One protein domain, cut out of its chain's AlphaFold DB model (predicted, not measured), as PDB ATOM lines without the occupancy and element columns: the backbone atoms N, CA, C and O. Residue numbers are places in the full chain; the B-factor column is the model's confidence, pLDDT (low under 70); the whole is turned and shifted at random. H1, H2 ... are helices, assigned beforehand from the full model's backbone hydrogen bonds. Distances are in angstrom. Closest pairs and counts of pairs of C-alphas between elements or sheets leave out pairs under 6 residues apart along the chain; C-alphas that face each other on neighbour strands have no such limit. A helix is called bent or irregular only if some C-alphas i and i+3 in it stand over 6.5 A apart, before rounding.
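Overview. This is residues 2 to 47 of the 113 residues of an uncharacterized protein of Actinobacteria bacterium HGW-Actinobacteria-4 (UniProt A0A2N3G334). Two helices, H1 and then the longer H2, lie side by side as a helical hairpin, and at its open end residues 9 to 10, just before H1, pair in parallel with residues 45 to 46, which follow H2. The 46 printed residues hold two named helices and no named strand: all helix, elongated, spanning 31 by 19 by 15 A, and only just compact, close to loose, with a radius of gyration of the C-alphas of 11.0 A.

Arrangement. H1, residues 11 to 22, touches H2, residues 26 to 42; the closest C-alphas, of Ala 21 and Ala 32, are 5.1 A apart. They run opposite ways at a shallow tilt of 18 degrees. Every O i to N i+4 pair is within hydrogen-bond range in H1, and 11 of 13 in H2.

Along the chain. H1 begins at C-alpha 11 (227.916, 139.694, 140.314) and is 16.9 A long. H2 is 25.4 A long and ends at C-alpha 42 (232.212, 127.181, 142.537). It is irregular: C-alphas 27 and 30 are 7.4 A apart.

Size, cuts and confidence. The C-alphas farthest apart, of Glu 27 and Arg 47, are 32.8 A apart. The link from H1 to H2 is tight, and the printed part has no cut. Residue 2 is under pLDDT 70.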
ATOM      1  N   PRO A   2     236.604 125.307 128.731       59.72
ATOM      2  CA  PRO A   2     237.118 125.774 130.018       59.72
ATOM      3  C   PRO A   2     236.605 124.903 131.170       59.72
ATOM      4  O   PRO A   2     235.440 124.492 131.158       59.72
ATOM      5  N   ASN A   3     237.448 124.626 132.165       74.62
ATOM      6  CA  ASN A   3     236.985 124.026 133.414       74.62
ATOM      7  C   ASN A   3     236.166 125.063 134.201       74.62
ATOM      8  O   ASN A   3     236.522 126.237 134.210       74.62
ATOM      9  N   VAL A   4     235.116 124.654 134.926       73.62
ATOM     10  CA  VAL A   4     234.322 125.577 135.769       73.62
ATOM     11  C   VAL A   4     235.186 126.336 136.794       73.62
ATOM     12  O   VAL A   4     234.843 127.436 137.208       73.62
ATOM     13  N   LYS A   5     236.334 125.765 137.185       76.25
ATOM     14  CA  LYS A   5     237.303 126.387 138.101       76.25
ATOM     15  C   LYS A   5     238.213 127.430 137.442       76.25
ATOM     16  O   LYS A   5     238.887 128.165 138.153       76.25
ATOM     17  N   GLU A   6     238.252 127.468 136.115       86.88
ATOM     18  CA  GLU A   6     239.060 128.393 135.304       86.88
ATOM     19  C   GLU A   6     238.219 129.550 134.751       86.88
ATOM     20  O   GLU A   6     238.726 130.399 134.027       86.88
ATOM     21  N   VAL A   7     236.926 129.589 135.080       92.44
ATOM     22  CA  VAL A   7     236.012 130.648 134.661       92.44
ATOM     23  C   VAL A   7     235.541 131.442 135.864       92.44
ATOM     24  O   VAL A   7     235.222 130.896 136.919       92.44
ATOM     25  N   ALA A   8     235.455 132.752 135.679       95.44
ATOM     26  CA  ALA A   8     234.824 133.663 136.615       95.44
ATOM     27  C   ALA A   8     233.552 134.240 135.988       95.44
ATOM     28  O   ALA A   8     233.385 134.245 134.768       95.44
ATOM     29  N   THR A   9     232.650 134.740 136.825       95.69
ATOM     30  CA  THR A   9     231.496 135.530 136.378       95.69
ATOM     31  C   THR A   9     231.392 136.798 137.208       95.69
ATOM     32  O   THR A   9     231.975 136.896 138.287       95.69
ATOM     33  N   THR A  10     230.677 137.803 136.721       96.69
ATOM     34  CA  THR A  10     230.426 139.017 137.502       96.69
ATOM     35  C   THR A  10     229.260 138.800 138.471       96.69
ATOM     36  O   THR A  10     228.441 137.890 138.311       96.69
ATOM     37  N   GLN A  11     229.122 139.673 139.470       94.94
ATOM     38  CA  GLN A  11     227.916 139.694 140.314       94.94
ATOM     39  C   GLN A  11     226.628 139.912 139.495       94.94
ATOM     40  O   GLN A  11     225.575 139.366 139.835       94.94
ATOM     41  N   LEU A  12     226.715 140.676 138.399       96.25
ATOM     42  CA  LEU A  12     225.616 140.844 137.449       96.25
ATOM     43  C   LEU A  12     225.302 139.531 136.729       96.25
ATOM     44  O   LEU A  12     224.137 139.158 136.673       96.25
ATOM     45  N   GLY A  13     226.319 138.786 136.293       96.25
ATOM     46  CA  GLY A  13     226.134 137.524 135.575       96.25
ATOM     47  C   GLY A  13     225.416 136.479 136.426       96.25
ATOM     48  O   GLY A  13     224.537 135.769 135.943       96.25
ATOM     49  N   LEU A  14     225.701 136.439 137.733       96.25
ATOM     50  CA  LEU A  14     224.946 135.605 138.672       96.25
ATOM     51  C   LEU A  14     223.485 136.066 138.825       96.25
ATOM     52  O   LEU A  14     222.581 135.239 138.953       96.25
ATOM     53  N   THR A  15     223.240 137.377 138.807       96.50
ATOM     54  CA  THR A  15     221.883 137.939 138.878       96.50
ATOM     55  C   THR A  15     221.086 137.606 137.616       96.50
ATOM     56  O   THR A  15     219.942 137.166 137.724       96.50
ATOM     57  N   GLU A  16     221.692 137.739 136.438       97.06
ATOM     58  CA  GLU A  16     221.098 137.357 135.154       97.06
ATOM     59  C   GLU A  16     220.817 135.853 135.093       97.06
ATOM     60  O   GLU A  16     219.723 135.453 134.702       97.06
ATOM     61  N   LEU A  17     221.748 135.013 135.558       96.62
ATOM     62  CA  LEU A  17     221.547 133.566 135.636       96.62
ATOM     63  C   LEU A  17     220.361 133.213 136.543       96.62
ATOM     64  O   LEU A  17     219.522 132.385 136.185       96.62
ATOM     65  N   ARG A  18     220.252 133.871 137.703       97.56
ATOM     66  CA  ARG A  18     219.108 133.699 138.603       97.56
ATOM     67  C   ARG A  18     217.801 134.138 137.937       97.56
ATOM     68  O   ARG A  18     216.805 133.431 138.048       97.56
ATOM     69  N   GLN A  19     217.792 135.280 137.252       97.44
ATOM     70  CA  GLN A  19     216.615 135.754 136.517       97.44
ATOM     71  C   GLN A  19     216.221 134.787 135.400       97.44
ATOM     72  O   GLN A  19     215.040 134.492 135.248       97.44
ATOM     73  N   ALA A  20     217.188 134.234 134.669       96.88
ATOM     74  CA  ALA A  20     216.930 133.213 133.664       96.88
ATOM     75  C   ALA A  20     216.293 131.964 134.289       96.88
ATOM     76  O   ALA A  20     215.298 131.470 133.767       96.88
ATOM     77  N   ALA A  21     216.793 131.499 135.440       97.62
ATOM     78  CA  ALA A  21     216.202 130.379 136.175       97.62
ATOM     79  C   ALA A  21     214.758 130.661 136.639       97.62
ATOM     80  O   ALA A  21     213.922 129.757 136.650       97.62
ATOM     81  N   GLU A  22     214.418 131.913 136.967       97.56
ATOM     82  CA  GLU A  22     213.041 132.285 137.325       97.56
ATOM     83  C   GLU A  22     212.045 132.126 136.170       97.56
ATOM     84  O   GLU A  22     210.857 131.901 136.426       97.56
ATOM     85  N   LEU A  23     212.515 132.206 134.922       97.50
ATOM     86  CA  LEU A  23     211.689 132.057 133.722       97.50
ATOM     87  C   LEU A  23     211.402 130.590 133.361       97.50
ATOM     88  O   LEU A  23     210.593 130.336 132.469       97.50
ATOM     89  N   TYR A  24     212.027 129.621 134.039       97.56
ATOM     90  CA  TYR A  24     211.774 128.203 133.780       97.56
ATOM     91  C   TYR A  24     210.376 127.772 134.265       97.56
ATOM     92  O   TYR A  24     209.902 128.253 135.305       97.56
ATOM     93  N   PRO A  25     209.722 126.824 133.557       97.81
ATOM     94  CA  PRO A  25     208.485 126.194 134.005       97.81
ATOM     95  C   PRO A  25     208.592 125.619 135.419       97.81
ATOM     96  O   PRO A  25     209.667 125.229 135.877       97.81
ATOM     97  N   ARG A  26     207.456 125.514 136.117       96.62
ATOM     98  CA  ARG A  26     207.423 125.048 137.511       96.62
ATOM     99  C   ARG A  26     208.062 123.667 137.687       96.62
ATOM    100  O   ARG A  26     208.707 123.453 138.709       96.62
ATOM    101  N   GLU A  27     207.897 122.761 136.719       97.50
ATOM    102  CA  GLU A  27     208.446 121.400 136.806       97.50
ATOM    103  C   GLU A  27     209.983 121.366 136.776       97.50
ATOM    104  O   GLU A  27     210.582 120.503 137.410       97.50
ATOM    105  N   SER A  28     210.625 122.306 136.073       97.12
ATOM    106  CA  SER A  28     212.083 122.356 135.883       97.12
ATOM    107  C   SER A  28     212.774 123.479 136.660       97.12
ATOM    108  O   SER A  28     214.002 123.516 136.732       97.12
ATOM    109  N   LYS A  29     212.009 124.371 137.304       97.38
ATOM    110  CA  LYS A  29     212.540 125.511 138.063       97.38
ATOM    111  C   LYS A  29     213.522 125.089 139.159       97.38
ATOM    112  O   LYS A  29     214.571 125.709 139.289       97.38
ATOM    113  N   ALA A  30     213.227 124.030 139.918       97.50
ATOM    114  CA  ALA A  30     214.132 123.549 140.968       97.50
ATOM    115  C   ALA A  30     215.513 123.173 140.403       97.50
ATOM    116  O   ALA A  30     216.530 123.636 140.910       97.50
ATOM    117  N   GLN A  31     215.533 122.436 139.291       96.81
ATOM    118  CA  GLN A  31     216.764 122.048 138.604       96.81
ATOM    119  C   GLN A  31     217.524 123.264 138.045       96.81
ATOM    120  O   GLN A  31     218.746 123.331 138.144       96.81
ATOM    121  N   ALA A  32     216.819 124.257 137.494       97.31
ATOM    122  CA  ALA A  32     217.453 125.495 137.041       97.31
ATOM    123  C   ALA A  32     218.126 126.247 138.205       97.31
ATOM    124  O   ALA A  32     219.242 126.744 138.066       97.31
ATOM    125  N   PHE A  33     217.487 126.279 139.377       97.94
ATOM    126  CA  PHE A  33     218.070 126.867 140.582       97.94
ATOM    127  C   PHE A  33     219.253 126.072 141.136       97.94
ATOM    128  O   PHE A  33     220.195 126.689 141.619       97.94
ATOM    129  N   GLU A  34     219.276 124.743 141.021       97.50
ATOM    130  CA  GLU A  34     220.460 123.950 141.384       97.50
ATOM    131  C   GLU A  34     221.703 124.396 140.598       97.50
ATOM    132  O   GLU A  34     222.780 124.536 141.176       97.50
ATOM    133  N   VAL A  35     221.552 124.718 139.308       95.06
ATOM    134  CA  VAL A  35     222.648 125.264 138.487       95.06
ATOM    135  C   VAL A  35     223.115 126.626 139.009       95.06
ATOM    136  O   VAL A  35     224.322 126.857 139.104       95.06
ATOM    137  N   VAL A  36     222.187 127.509 139.403       96.62
ATOM    138  CA  VAL A  36     222.520 128.799 140.039       96.62
ATOM    139  C   VAL A  36     223.378 128.575 141.291       96.62
ATOM    140  O   VAL A  36     224.388 129.259 141.474       96.62
ATOM    141  N   GLU A  37     223.022 127.589 142.123       96.06
ATOM    142  CA  GLU A  37     223.753 127.304 143.361       96.06
ATOM    143  C   GLU A  37     225.139 126.729 143.109       96.06
ATOM    144  O   GLU A  37     226.089 127.124 143.789       96.06
ATOM    145  N   VAL A  38     225.279 125.851 142.113       93.94
ATOM    146  CA  VAL A  38     226.585 125.329 141.699       93.94
ATOM    147  C   VAL A  38     227.483 126.467 141.223       93.94
ATOM    148  O   VAL A  38     228.616 126.574 141.692       93.94
ATOM    149  N   VAL A  39     226.985 127.351 140.354       93.06
ATOM    150  CA  VAL A  39     227.755 128.504 139.860       93.06
ATOM    151  C   VAL A  39     228.176 129.403 141.017       93.06
ATOM    152  O   VAL A  39     229.361 129.694 141.158       93.06
ATOM    153  N   ARG A  40     227.246 129.773 141.909       93.94
ATOM    154  CA  ARG A  40     227.549 130.609 143.081       93.94
ATOM    155  C   ARG A  40     228.597 129.979 144.002       93.94
ATOM    156  O   ARG A  40     229.399 130.700 144.585       93.94
ATOM    157  N   ALA A  41     228.554 128.661 144.187       93.44
ATOM    158  CA  ALA A  41     229.447 127.960 145.104       93.44
ATOM    159  C   ALA A  41     230.844 127.699 144.522       93.44
ATOM    160  O   ALA A  41     231.780 127.483 145.290       93.44
ATOM    161  N   THR A  42     230.987 127.672 143.193       92.25
ATOM    162  CA  THR A  42     232.212 127.181 142.537       92.25
ATOM    163  C   THR A  42     232.949 128.228 141.715       92.25
ATOM    164  O   THR A  42     234.176 128.162 141.655       92.25
ATOM    165  N   MET A  43     232.245 129.186 141.107       93.44
ATOM    166  CA  MET A  43     232.867 130.197 140.256       93.44
ATOM    167  C   MET A  43     233.268 131.430 141.074       93.44
ATOM    168  O   MET A  43     232.439 131.980 141.806       93.44
ATOM    169  N   PRO A  44     234.511 131.921 140.931       94.31
ATOM    170  CA  PRO A  44     234.890 133.229 141.443       94.31
ATOM    171  C   PRO A  44     233.961 134.332 140.917       94.31
ATOM    172  O   PRO A  44     233.633 134.376 139.728       94.31
ATOM    173  N   LEU A  45     233.561 135.238 141.815       94.25
ATOM    174  CA  LEU A  45     232.723 136.389 141.485       94.25
ATOM    175  C   LEU A  45     233.557 137.663 141.373       94.25
ATOM    176  O   LEU A  45     234.104 138.147 142.367       94.25
ATOM    177  N   ILE A  46     233.583 138.241 140.177       95.81
ATOM    178  CA  ILE A  46     234.169 139.553 139.919       95.81
ATOM    179  C   ILE A  46     233.187 140.623 140.399       95.81
ATOM    180  O   ILE A  46     232.018 140.655 140.000       95.81
ATOM    181  N   ARG A  47     233.671 141.500 141.279       92.94
ATOM    182  CA  ARG A  47     232.936 142.684 141.731       92.94
ATOM    183  C   ARG A  47     233.237 143.858 140.816       92.94
ATOM    184  O   ARG A  47     234.349 143.978 140.311       92.94
TER     185      ARG A  47